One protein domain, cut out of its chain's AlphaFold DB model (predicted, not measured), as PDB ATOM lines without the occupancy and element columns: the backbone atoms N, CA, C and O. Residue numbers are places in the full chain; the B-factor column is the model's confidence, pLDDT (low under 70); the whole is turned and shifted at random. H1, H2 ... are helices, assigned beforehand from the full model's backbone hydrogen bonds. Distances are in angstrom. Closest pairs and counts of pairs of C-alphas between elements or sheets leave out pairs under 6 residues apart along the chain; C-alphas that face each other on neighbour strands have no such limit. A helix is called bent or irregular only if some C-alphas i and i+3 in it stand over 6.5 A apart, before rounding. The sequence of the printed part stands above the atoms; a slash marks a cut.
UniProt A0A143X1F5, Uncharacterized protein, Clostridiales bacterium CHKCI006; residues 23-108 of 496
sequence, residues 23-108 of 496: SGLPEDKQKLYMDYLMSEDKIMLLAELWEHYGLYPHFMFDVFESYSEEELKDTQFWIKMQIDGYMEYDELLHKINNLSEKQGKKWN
ATOM      1  N   SER A  23      43.587  49.972   9.347       64.19
ATOM      2  CA  SER A  23      42.666  50.566   8.360       64.19
ATOM      3  C   SER A  23      42.405  52.062   8.573       64.19
ATOM      4  O   SER A  23      41.855  52.731   7.704       64.19
ATOM      5  N   GLY A  24      42.785  52.614   9.731       63.81
ATOM      6  CA  GLY A  24      42.517  54.012  10.087       63.81
ATOM      7  C   GLY A  24      41.099  54.269  10.617       63.81
ATOM      8  O   GLY A  24      40.673  55.423  10.674       63.81
ATOM      9  N   LEU A  25      40.362  53.218  10.998       62.47
ATOM     10  CA  LEU A  25      39.087  53.321  11.715       62.47
ATOM     11  C   LEU A  25      39.283  53.888  13.139       62.47
ATOM     12  O   LEU A  25      40.280  53.560  13.783       62.47
ATOM     13  N   PRO A  26      38.344  54.681  13.686       70.88
ATOM     14  CA  PRO A  26      38.348  55.065  15.103       70.88
ATOM     15  C   PRO A  26      38.277  53.852  16.050       70.88
ATOM     16  O   PRO A  26      37.546  52.902  15.770       70.88
ATOM     17  N   GLU A  27      39.005  53.875  17.174       69.50
ATOM     18  CA  GLU A  27      39.107  52.739  18.119       69.50
ATOM     19  C   GLU A  27      37.743  52.242  18.638       69.50
ATOM     20  O   GLU A  27      37.541  51.041  18.811       69.50
ATOM     21  N   ASP A  28      36.771  53.139  18.824       65.44
ATOM     22  CA  ASP A  28      35.403  52.804  19.233       65.44
ATOM     23  C   ASP A  28      34.641  52.013  18.158       65.44
ATOM     24  O   ASP A  28      33.855  51.122  18.480       65.44
ATOM     25  N   LYS A  29      34.909  52.289  16.876       57.97
ATOM     26  CA  LYS A  29      34.339  51.555  15.735       57.97
ATOM     27  C   LYS A  29      35.032  50.219  15.502       57.97
ATOM     28  O   LYS A  29      34.352  49.246  15.193       57.97
ATOM     29  N   GLN A  30      36.349  50.155  15.702       63.25
ATOM     30  CA  GLN A  30      37.099  48.896  15.658       63.25
ATOM     31  C   GLN A  30      36.565  47.912  16.704       63.25
ATOM     32  O   GLN A  30      36.308  46.754  16.390       63.25
ATOM     33  N   LYS A  31      36.335  48.400  17.930       65.69
ATOM     34  CA  LYS A  31      35.758  47.604  19.013       65.69
ATOM     35  C   LYS A  31      34.326  47.160  18.695       65.69
ATOM     36  O   LYS A  31      34.022  45.983  18.814       65.69
ATOM     37  N   LEU A  32      33.484  48.070  18.197       60.62
ATOM     38  CA  LEU A  32      32.105  47.755  17.810       60.62
ATOM     39  C   LEU A  32      32.016  46.633  16.759       60.62
ATOM     40  O   LEU A  32      31.155  45.769  16.878       60.62
ATOM     41  N   TYR A  33      32.882  46.636  15.742       59.56
ATOM     42  CA  TYR A  33      32.874  45.604  14.694       59.56
ATOM     43  C   TYR A  33      33.426  44.253  15.147       59.56
ATOM     44  O   TYR A  33      33.023  43.237  14.597       59.56
ATOM     45  N   MET A  34      34.317  44.233  16.140       59.78
ATOM     46  CA  MET A  34      34.819  42.988  16.727       59.78
ATOM     47  C   MET A  34      33.845  42.389  17.751       59.78
ATOM     48  O   MET A  34      33.775  41.168  17.870       59.78
ATOM     49  N   ASP A  35      33.090  43.237  18.461       55.78
ATOM     50  CA  ASP A  35      32.103  42.832  19.473       55.78
ATOM     51  C   ASP A  35      30.807  42.273  18.841       55.78
ATOM     52  O   ASP A  35      30.143  41.422  19.433       55.78
ATOM     53  N   TYR A  36      30.437  42.720  17.633       50.88
ATOM     54  CA  TYR A  36      29.396  42.065  16.832       50.88
ATOM     55  C   TYR A  36      30.007  40.839  16.133       50.88
ATOM     56  O   TYR A  36      31.016  40.965  15.451       50.88
ATOM     57  N   LEU A  37      29.396  39.660  16.293       48.88
ATOM     58  CA  LEU A  37      29.798  38.356  15.724       48.88
ATOM     59  C   LEU A  37      29.739  38.315  14.174       48.88
ATOM     60  O   LEU A  37      29.013  37.516  13.586       48.88
ATOM     61  N   MET A  38      30.445  39.210  13.487       58.78
ATOM     62  CA  MET A  38      30.537  39.250  12.027       58.78
ATOM     63  C   MET A  38      31.559  38.217  11.538       58.78
ATOM     64  O   MET A  38      32.485  37.872  12.255       58.78
ATOM     65  N   SER A  39      31.436  37.712  10.309       66.94
ATOM     66  CA  SER A  39      32.483  36.842   9.755       66.94
ATOM     67  C   SER A  39      33.754  37.637   9.425       66.94
ATOM     68  O   SER A  39      33.704  38.837   9.135       66.94
ATOM     69  N   GLU A  40      34.906  36.958   9.422       71.50
ATOM     70  CA  GLU A  40      36.208  37.563   9.111       71.50
ATOM     71  C   GLU A  40      36.211  38.285   7.748       71.50
ATOM     72  O   GLU A  40      36.738  39.390   7.616       71.50
ATOM     73  N   ASP A  41      35.540  37.718   6.743       73.44
ATOM     74  CA  ASP A  41      35.438  38.314   5.409       73.44
ATOM     75  C   ASP A  41      34.624  39.623   5.393       73.44
ATOM     76  O   ASP A  41      34.954  40.553   4.649       73.44
ATOM     77  N   LYS A  42      33.586  39.746   6.235       73.81
ATOM     78  CA  LYS A  42      32.805  40.992   6.356       73.81
ATOM     79  C   LYS A  42      33.658  42.107   6.945       73.81
ATOM     80  O   LYS A  42      33.656  43.229   6.442       73.81
ATOM     81  N   ILE A  43      34.418  41.773   7.982       73.12
ATOM     82  CA  ILE A  43      35.355  42.678   8.643       73.12
ATOM     83  C   ILE A  43      36.409  43.195   7.658       73.12
ATOM     84  O   ILE A  43      36.653  44.401   7.573       73.12
ATOM     85  N   MET A  44      37.005  42.288   6.884       74.50
ATOM     86  CA  MET A  44      38.026  42.625   5.897       74.50
ATOM     87  C   MET A  44      37.477  43.547   4.803       74.50
ATOM     88  O   MET A  44      38.124  44.534   4.458       74.50
ATOM     89  N   LEU A  45      36.260  43.291   4.312       78.25
ATOM     90  CA  LEU A  45      35.623  44.151   3.314       78.25
ATOM     91  C   LEU A  45      35.295  45.545   3.874       78.25
ATOM     92  O   LEU A  45      35.554  46.542   3.205       78.25
ATOM     93  N   LEU A  46      34.774  45.648   5.102       73.06
ATOM     94  CA  LEU A  46      34.504  46.945   5.740       73.06
ATOM     95  C   LEU A  46      35.781  47.780   5.916       73.06
ATOM     96  O   LEU A  46      35.748  48.996   5.723       73.06
ATOM     97  N   ALA A  47      36.907  47.134   6.233       74.50
ATOM     98  CA  ALA A  47      38.208  47.795   6.293       74.50
ATOM     99  C   ALA A  47      38.652  48.322   4.914       74.50
ATOM    100  O   ALA A  47      39.114  49.459   4.824       74.50
ATOM    101  N   GLU A  48      38.462  47.551   3.837       76.25
ATOM    102  CA  GLU A  48      38.773  48.017   2.476       76.25
ATOM    103  C   GLU A  48      37.866  49.170   2.024       76.25
ATOM    104  O   GLU A  48      38.348  50.146   1.450       76.25
ATOM    105  N   LEU A  49      36.566  49.125   2.331       73.06
ATOM    106  CA  LEU A  49      35.640  50.221   2.018       73.06
ATOM    107  C   LEU A  49      35.981  51.513   2.760       73.06
ATOM    108  O   LEU A  49      35.728  52.599   2.244       73.06
ATOM    109  N   TRP A  50      36.562  51.406   3.954       70.56
ATOM    110  CA  TRP A  50      37.036  52.562   4.705       70.56
ATOM    111  C   TRP A  50      38.300  53.176   4.089       70.56
ATOM    112  O   TRP A  50      38.355  54.390   3.888       70.56
ATOM    113  N   GLU A  51      39.286  52.348   3.723       72.38
ATOM    114  CA  GLU A  51      40.497  52.784   3.003       72.38
ATOM    115  C   GLU A  51      40.146  53.400   1.630       72.38
ATOM    116  O   GLU A  51      40.794  54.348   1.176       72.38
ATOM    117  N   HIS A  52      39.062  52.927   1.005       75.00
ATOM    118  CA  HIS A  52      38.564  53.359  -0.300       75.00
ATOM    119  C   HIS A  52      37.157  53.971  -0.219       75.00
ATOM    120  O   HIS A  52      36.255  53.581  -0.959       75.00
ATOM    121  N   TYR A  53      36.978  54.985   0.638       64.19
ATOM    122  CA  TYR A  53      35.679  55.610   0.960       64.19
ATOM    123  C   TYR A  53      34.809  56.018  -0.250       64.19
ATOM    124  O   TYR A  53      33.586  56.084  -0.145       64.19
ATOM    125  N   GLY A  54      35.405  56.262  -1.423       67.38
ATOM    126  CA  GLY A  54      34.669  56.517  -2.670       67.38
ATOM    127  C   GLY A  54      33.774  55.358  -3.135       67.38
ATOM    128  O   GLY A  54      32.823  55.596  -3.875       67.38
ATOM    129  N   LEU A  55      34.030  54.132  -2.669       70.44
ATOM    130  CA  LEU A  55      33.214  52.947  -2.943       70.44
ATOM    131  C   LEU A  55      31.994  52.840  -2.019       70.44
ATOM    132  O   LEU A  55      31.006  52.214  -2.390       70.44
ATOM    133  N   TYR A  56      32.026  53.486  -0.850       68.50
ATOM    134  CA  TYR A  56      30.986  53.393   0.180       68.50
ATOM    135  C   TYR A  56      29.558  53.671  -0.334       68.50
ATOM    136  O   TYR A  56      28.660  52.890  -0.020       68.50
ATOM    137  N   PRO A  57      29.297  54.708  -1.163       68.00
ATOM    138  CA  PRO A  57      27.946  54.995  -1.663       68.00
ATOM    139  C   PRO A  57      27.374  53.925  -2.603       68.00
ATOM    140  O   PRO A  57      26.187  53.969  -2.922       68.00
ATOM    141  N   HIS A  58      28.210  53.001  -3.080       70.38
ATOM    142  CA  HIS A  58      27.831  51.952  -4.024       70.38
ATOM    143  C   HIS A  58      27.466  50.631  -3.335       70.38
ATOM    144  O   HIS A  58      27.022  49.702  -4.004       70.38
ATOM    145  N   PHE A  59      27.602  50.555  -2.006       67.81
ATOM    146  CA  PHE A  59      27.172  49.408  -1.213       67.81
ATOM    147  C   PHE A  59      25.816  49.670  -0.563       67.81
ATOM    148  O   PHE A  59      25.613  50.655   0.149       67.81
ATOM    149  N   MET A  60      24.882  48.741  -0.765       66.19
ATOM    150  CA  MET A  60      23.618  48.730  -0.036       66.19
ATOM    151  C   MET A  60      23.811  48.059   1.327       66.19
ATOM    152  O   MET A  60      23.692  46.841   1.456       66.19
ATOM    153  N   PHE A  61      24.093  48.863   2.353       65.56
ATOM    154  CA  PHE A  61      24.335  48.358   3.709       65.56
ATOM    155  C   PHE A  61      23.132  47.623   4.318       65.56
ATOM    156  O   PHE A  61      23.325  46.669   5.067       65.56
ATOM    157  N   ASP A  62      21.906  47.974   3.919       58.09
ATOM    158  CA  ASP A  62      20.673  47.309   4.372       58.09
ATOM    159  C   ASP A  62      20.605  45.817   3.997       58.09
ATOM    160  O   ASP A  62      19.869  45.051   4.618       58.09
ATOM    161  N   VAL A  63      21.367  45.399   2.980       59.22
ATOM    162  CA  VAL A  63      21.462  44.002   2.529       59.22
ATOM    163  C   VAL A  63      22.873  43.435   2.687       59.22
ATOM    164  O   VAL A  63      23.116  42.304   2.297       59.22
ATOM    165  N   PHE A  64      23.808  44.170   3.297       66.00
ATOM    166  CA  PHE A  64      25.194  43.724   3.507       66.00
ATOM    167  C   PHE A  64      25.274  42.409   4.289       66.00
ATOM    168  O   PHE A  64      26.062  41.519   3.978       66.00
ATOM    169  N   GLU A  65      24.376  42.244   5.255       61.53
ATOM    170  CA  GLU A  65      24.279  41.028   6.052       61.53
ATOM    171  C   GLU A  65      23.861  39.784   5.243       61.53
ATOM    172  O   GLU A  65      24.061  38.672   5.722       61.53
ATOM    173  N   SER A  66      23.297  39.936   4.033       62.66
ATOM    174  CA  SER A  66      22.904  38.808   3.170       62.66
ATOM    175  C   SER A  66      23.992  38.323   2.208       62.66
ATOM    176  O   SER A  66      23.741  37.374   1.463       62.66
ATOM    177  N   TYR A  67      25.168  38.958   2.201       71.81
ATOM    178  CA  TYR A  67      26.287  38.559   1.348       71.81
ATOM    179  C   TYR A  67      26.899  37.258   1.874       71.81
ATOM    180  O   TYR A  67      27.224  37.152   3.059       71.81
ATOM    181  N   SER A  68      27.075  36.281   0.984       72.69
ATOM    182  CA  SER A  68      27.800  35.044   1.299       72.69
ATOM    183  C   SER A  68      29.309  35.286   1.411       72.69
ATOM    184  O   SER A  68      29.835  36.255   0.860       72.69
ATOM    185  N   GLU A  69      30.038  34.390   2.081       74.25
ATOM    186  CA  GLU A  69      31.505  34.480   2.173       74.25
ATOM    187  C   GLU A  69      32.192  34.508   0.801       74.25
ATOM    188  O   GLU A  69      33.175  35.222   0.617       74.25
ATOM    189  N   GLU A  70      31.674  33.757  -0.173       78.62
ATOM    190  CA  GLU A  70      32.199  33.744  -1.543       78.62
ATOM    191  C   GLU A  70      32.017  35.109  -2.220       78.62
ATOM    192  O   GLU A  70      32.969  35.658  -2.765       78.62
ATOM    193  N   GLU A  71      30.835  35.720  -2.095       79.44
ATOM    194  CA  GLU A  71      30.554  37.050  -2.651       79.44
ATOM    195  C   GLU A  71      31.395  38.150  -1.984       79.44
ATOM    196  O   GLU A  71      31.822  39.100  -2.647       79.44
ATOM    197  N   LEU A  72      31.669  38.020  -0.683       80.19
ATOM    198  CA  LEU A  72      32.568  38.921   0.042       80.19
ATOM    199  C   LEU A  72      34.011  38.786  -0.462       80.19
ATOM    200  O   LEU A  72      34.657  39.802  -0.725       80.19
ATOM    201  N   LYS A  73      34.496  37.554  -0.662       82.75
ATOM    202  CA  LYS A  73      35.833  37.268  -1.213       82.75
ATOM    203  C   LYS A  73      35.980  37.756  -2.651       82.75
ATOM    204  O   LYS A  73      36.991  38.377  -2.976       82.75
ATOM    205  N   ASP A  74      34.970  37.540  -3.488       85.88
ATOM    206  CA  ASP A  74      34.931  38.045  -4.861       85.88
ATOM    207  C   ASP A  74      34.984  39.573  -4.895       85.88
ATOM    208  O   ASP A  74      35.745  40.156  -5.668       85.88
ATOM    209  N   THR A  75      34.233  40.231  -4.007       85.06
ATOM    210  CA  THR A  75      34.218  41.695  -3.912       85.06
ATOM    211  C   THR A  75      35.587  42.242  -3.504       85.06
ATOM    212  O   THR A  75      36.102  43.141  -4.169       85.06
ATOM    213  N   GLN A  76      36.215  41.669  -2.470       83.50
ATOM    214  CA  GLN A  76      37.587  42.018  -2.068       83.50
ATOM    215  C   GLN A  76      38.581  41.785  -3.215       83.50
ATOM    216  O   GLN A  76      39.453  42.611  -3.492       83.50
ATOM    217  N   PHE A  77      38.438  40.672  -3.940       87.69
ATOM    218  CA  PHE A  77      39.280  40.372  -5.091       87.69
ATOM    219  C   PHE A  77      39.122  41.412  -6.211       87.69
ATOM    220  O   PHE A  77      40.125  41.853  -6.774       87.69
ATOM    221  N   TRP A  78      37.899  41.850  -6.524       90.88
ATOM    222  CA  TRP A  78      37.663  42.890  -7.533       90.88
ATOM    223  C   TRP A  78      38.246  44.242  -7.124       90.88
ATOM    224  O   TRP A  78      38.862  44.903  -7.960       90.88
ATOM    225  N   ILE A  79      38.100  44.630  -5.853       86.38
ATOM    226  CA  ILE A  79      38.696  45.859  -5.309       86.38
ATOM    227  C   ILE A  79      40.217  45.808  -5.472       86.38
ATOM    228  O   ILE A  79      40.814  46.721  -6.041       86.38
ATOM    229  N   LYS A  80      40.843  44.693  -5.091       85.69
ATOM    230  CA  LYS A  80      42.283  44.498  -5.263       85.69
ATOM    231  C   LYS A  80      42.726  44.558  -6.727       85.69
ATOM    232  O   LYS A  80      43.710  45.219  -7.040       85.69
ATOM    233  N   MET A  81      41.993  43.912  -7.632       87.69
ATOM    234  CA  MET A  81      42.269  43.959  -9.073       87.69
ATOM    235  C   MET A  81      42.214  45.385  -9.631       87.69
ATOM    236  O   MET A  81      43.007  45.729 -10.506       87.69
ATOM    237  N   GLN A  82      41.302  46.214  -9.119       89.31
ATOM    238  CA  GLN A  82      41.208  47.624  -9.486       89.31
ATOM    239  C   GLN A  82      42.398  48.427  -8.938       89.31
ATOM    240  O   GLN A  82      42.997  49.199  -9.686       89.31
ATOM    241  N   ILE A  83      42.787  48.209  -7.677       84.19
ATOM    242  CA  ILE A  83      43.948  48.865  -7.045       84.19
ATOM    243  C   ILE A  83      45.249  48.533  -7.783       84.19
ATOM    244  O   ILE A  83      46.056  49.422  -8.053       84.19
ATOM    245  N   ASP A  84      45.429  47.264  -8.153       88.19
ATOM    246  CA  ASP A  84      46.614  46.776  -8.864       88.19
ATOM    247  C   ASP A  84      46.627  47.187 -10.358       88.19
ATOM    248  O   ASP A  84      47.584  46.896 -11.078       88.19
ATOM    249  N   GLY A  85      45.587  47.889 -10.833       86.75
ATOM    250  CA  GLY A  85      45.491  48.430 -12.192       86.75
ATOM    251  C   GLY A  85      45.078  47.414 -13.261       86.75
ATOM    252  O   GLY A  85      45.230  47.680 -14.453       86.75
ATOM    253  N   TYR A  86      44.563  46.252 -12.858       90.06
ATOM    254  CA  TYR A  86      44.090  45.197 -13.759       90.06
ATOM    255  C   TYR A  86      42.583  45.272 -14.063       90.06
ATOM    256  O   TYR A  86      42.088  44.469 -14.853       90.06
ATOM    257  N   MET A  87      41.848  46.201 -13.442       89.94
ATOM    258  CA  MET A  87      40.418  46.439 -13.667       89.94
ATOM    259  C   MET A  87      40.124  47.942 -13.685       89.94
ATOM    260  O   MET A  87      40.607  48.685 -12.832       89.94
ATOM    261  N   GLU A  88      39.302  48.385 -14.637       91.44
ATOM    262  CA  GLU A  88      38.830  49.772 -14.696       91.44
ATOM    263  C   GLU A  88      37.793  50.055 -13.600       91.44
ATOM    264  O   GLU A  88      36.991  49.190 -13.239       91.44
ATOM    265  N   TYR A  89      37.760  51.291 -13.095       85.50
ATOM    266  CA  TYR A  89      36.846  51.678 -12.011       85.50
ATOM    267  C   TYR A  89      35.365  51.487 -12.388       85.50
ATOM    268  O   TYR A  89      34.581  50.987 -11.584       85.50
ATOM    269  N   ASP A  90      34.990  51.797 -13.632       87.38
ATOM    270  CA  ASP A  90      33.621  51.598 -14.125       87.38
ATOM    271  C   ASP A  90      33.228  50.109 -14.185       87.38
ATOM    272  O   ASP A  90      32.070  49.759 -13.946       87.38
ATOM    273  N   GLU A  91      34.187  49.214 -14.457       90.00
ATOM    274  CA  GLU A  91      33.954  47.764 -14.446       90.00
ATOM    275  C   GLU A  91      33.717  47.253 -13.015       90.00
ATOM    276  O   GLU A  91      32.791  46.468 -12.788       90.00
ATOM    277  N   LEU A  92      34.501  47.739 -12.044       87.31
ATOM    278  CA  LEU A  92      34.308  47.447 -10.621       87.31
ATOM    279  C   LEU A  92      32.920  47.902 -10.151       87.31
ATOM    280  O   LEU A  92      32.177  47.119  -9.556       87.31
ATOM    281  N   LEU A  93      32.543  49.147 -10.465       85.56
ATOM    282  CA  LEU A  93      31.233  49.689 -10.107       85.56
ATOM    283  C   LEU A  93      30.090  48.876 -10.713       85.56
ATOM    284  O   LEU A  93      29.090  48.622 -10.042       85.56
ATOM    285  N   HIS A  94      30.220  48.440 -11.967       86.88
ATOM    286  CA  HIS A  94      29.208  47.601 -12.601       86.88
ATOM    287  C   HIS A  94      29.026  46.269 -11.857       86.88
ATOM    288  O   HIS A  94      27.892  45.870 -11.587       86.88
ATOM    289  N   LYS A  95      30.124  45.609 -11.464       88.06
ATOM    290  CA  LYS A  95      30.079  44.349 -10.703       88.06
ATOM    291  C   LYS A  95      29.441  44.520  -9.322       88.06
ATOM    292  O   LYS A  95      28.553  43.743  -8.976       88.06
ATOM    293  N   ILE A  96      29.822  45.561  -8.578       83.56
ATOM    294  CA  ILE A  96      29.272  45.857  -7.241       83.56
ATOM    295  C   ILE A  96      27.777  46.193  -7.312       83.56
ATOM    296  O   ILE A  96      26.989  45.674  -6.519       83.56
ATOM    297  N   ASN A  97      27.364  47.021  -8.275       82.75
ATOM    298  CA  ASN A  97      25.958  47.395  -8.437       82.75
ATOM    299  C   ASN A  97      25.092  46.185  -8.824       82.75
ATOM    300  O   ASN A  97      24.023  45.993  -8.246       82.75
ATOM    301  N   ASN A  98      25.566  45.335  -9.743       83.81
ATOM    302  CA  ASN A  98      24.861  44.108 -10.122       83.81
ATOM    303  C   ASN A  98      24.710  43.150  -8.930       83.81
ATOM    304  O   ASN A  98      23.645  42.558  -8.740       83.81
ATOM    305  N   LEU A  99      25.766  42.999  -8.122       81.75
ATOM    306  CA  LEU A  99      25.728  42.187  -6.909       81.75
ATOM    307  C   LEU A  99      24.727  42.762  -5.897       81.75
ATOM    308  O   LEU A  99      23.870  42.031  -5.405       81.75
ATOM    309  N   SER A 100      24.761  44.074  -5.661       77.44
ATOM    310  CA  SER A 100      23.827  44.758  -4.759       77.44
ATOM    311  C   SER A 100      22.368  44.609  -5.199       77.44
ATOM    312  O   SER A 100      21.506  44.306  -4.376       77.44
ATOM    313  N   GLU A 101      22.072  44.745  -6.496       80.12
ATOM    314  CA  GLU A 101      20.716  44.554  -7.027       80.12
ATOM    315  C   GLU A 101      20.237  43.103  -6.849       80.12
ATOM    316  O   GLU A 101      19.092  42.856  -6.457       80.12
ATOM    317  N   LYS A 102      21.124  42.129  -7.089       78.44
ATOM    318  CA  LYS A 102      20.844  40.703  -6.876       78.44
ATOM    319  C   LYS A 102      20.538  40.409  -5.402       78.44
ATOM    320  O   LYS A 102      19.572  39.697  -5.118       78.44
ATOM    321  N   GLN A 103      21.302  40.991  -4.478       75.19
ATOM    322  CA  GLN A 103      21.090  40.852  -3.034       75.19
ATOM    323  C   GLN A 103      19.796  41.530  -2.572       75.19
ATOM    324  O   GLN A 103      19.031  40.936  -1.814       75.19
ATOM    325  N   GLY A 104      19.473  42.707  -3.113       75.44
ATOM    326  CA  GLY A 104      18.189  43.373  -2.883       75.44
ATOM    327  C   GLY A 104      16.989  42.509  -3.282       75.44
ATOM    328  O   GLY A 104      16.032  42.379  -2.517       75.44
ATOM    329  N   LYS A 105      17.054  41.853  -4.450       77.81
ATOM    330  CA  LYS A 105      16.014  40.912  -4.901       77.81
ATOM    331  C   LYS A 105      15.911  39.691  -3.987       77.81
ATOM    332  O   LYS A 105      14.808  39.342  -3.578       77.81
ATOM    333  N   LYS A 106      17.046  39.081  -3.623       77.44
ATOM    334  CA  LYS A 106      17.099  37.944  -2.687       77.44
ATOM    335  C   LYS A 106      16.431  38.291  -1.353       77.44
ATOM    336  O   LYS A 106      15.567  37.554  -0.892       77.44
ATOM    337  N   TRP A 107      16.790  39.432  -0.771       74.62
ATOM    338  CA  TRP A 107      16.262  39.910   0.505       74.62
ATOM    339  C   TRP A 107      14.750  40.145   0.479       74.62
ATOM    340  O   TRP A 107      14.034  39.695   1.371       74.62
ATOM    341  N   ASN A 108      14.246  40.811  -0.562       78.19
ATOM    342  CA  ASN A 108      12.812  41.061  -0.703       78.19
ATOM    343  C   ASN A 108      12.018  39.759  -0.878       78.19
ATOM    344  O   ASN A 108      10.954  39.611  -0.280       78.19
TER     345      ASN A 108
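What this domain is: This is residues 23 to 108 of the 496 residues of an uncharacterized protein of Clostridiales bacterium CHKCI006 (UniProt A0A143X1F5). The two longest helices, H6 and H5, fold back on each other as a helical hairpin, and H2 packs side by side on H5. H1 sits at the far end from H6, loosely placed beyond H2, while the short H4 packs across the later part of H6, and the short H3 leads from the end of H2 toward H6. The printed part has 86 residues, with six named helices in the order H1 to H6 and no named strand; the class is all helix, with the helix packing part aligned and part crossed. The whole is compact, with a radius of gyration of the C-alphas of 13.0 A and spans of 34 by 34 by 21 A.

How they stand to each other: H6, residues 89 to 108, touches H5, residues 69 to 83, with its residues 89 to 96 alone. The closest C-alphas of this hairpin, those of Trp 78 and Leu 92, are 6.4 A apart, at a shallow tilt of 18 degrees, opposite ways. H4, residues 61 to 66, touches residues 100 to 107 of H6; the closest C-alphas, those of Val 63 and Gly 104, are 6.4 A apart, and the tilt of 71 degrees is only just about perpendicular. H3, residues 53 to 58, only just touches residues 93 to 97 of H6, with 3 pairs of C-alphas within 8 A; those of His 58 and Asn 97 are closest at 6.6 A, at a steep tilt of 45 degrees, the same way. H2, residues 40 to 51, touches H5 at a shallow tilt of 29 degrees, the same way, with the C-alphas of Leu 45 and Gln 76 closest at 6.1 A. H2 and H6 are apart. H2 and H3 only just touch, with 3 pairs of C-alphas within 8 A, and only at the corner. H1, residues 27 to 35, is close to H2 but not clearly touching: the closest C-alphas, those of Tyr 33 and Ile 43, are 7.2 A apart. In H1, H2, H5 and H6 every O i to N i+4 pair is within hydrogen-bond range; H3 and H4 have 0 of 2 each, but 2 of 3 O i to N i+3 pairs each.

Where its parts are: H6 measures 28.6 A from first to last C-alpha, ending at C-alpha 108 (12.812, 41.061, -0.703). H5 measures 21.1 A and begins at C-alpha 69 (31.505, 34.480, 2.173). H2 is 17.0 A long and H1 12.2 A, with C-alpha 27 at (39.107, 52.739, 18.119). H3 is irregular, but only just, with C-alphas 54 and 57 7.0 A apart; H4 is irregular, with C-alphas 62 and 65 7.4 A apart.

The domain as a whole: The two C-alphas farthest apart, those of Asp 35 and Glu 88, are 35.5 A apart. The printed part has no cut, and the five links between the helices are tight. The mean pLDDT of the printed part is 74.5; 28 residues are under 70, among them residues 27 to 39 and 59 to 66.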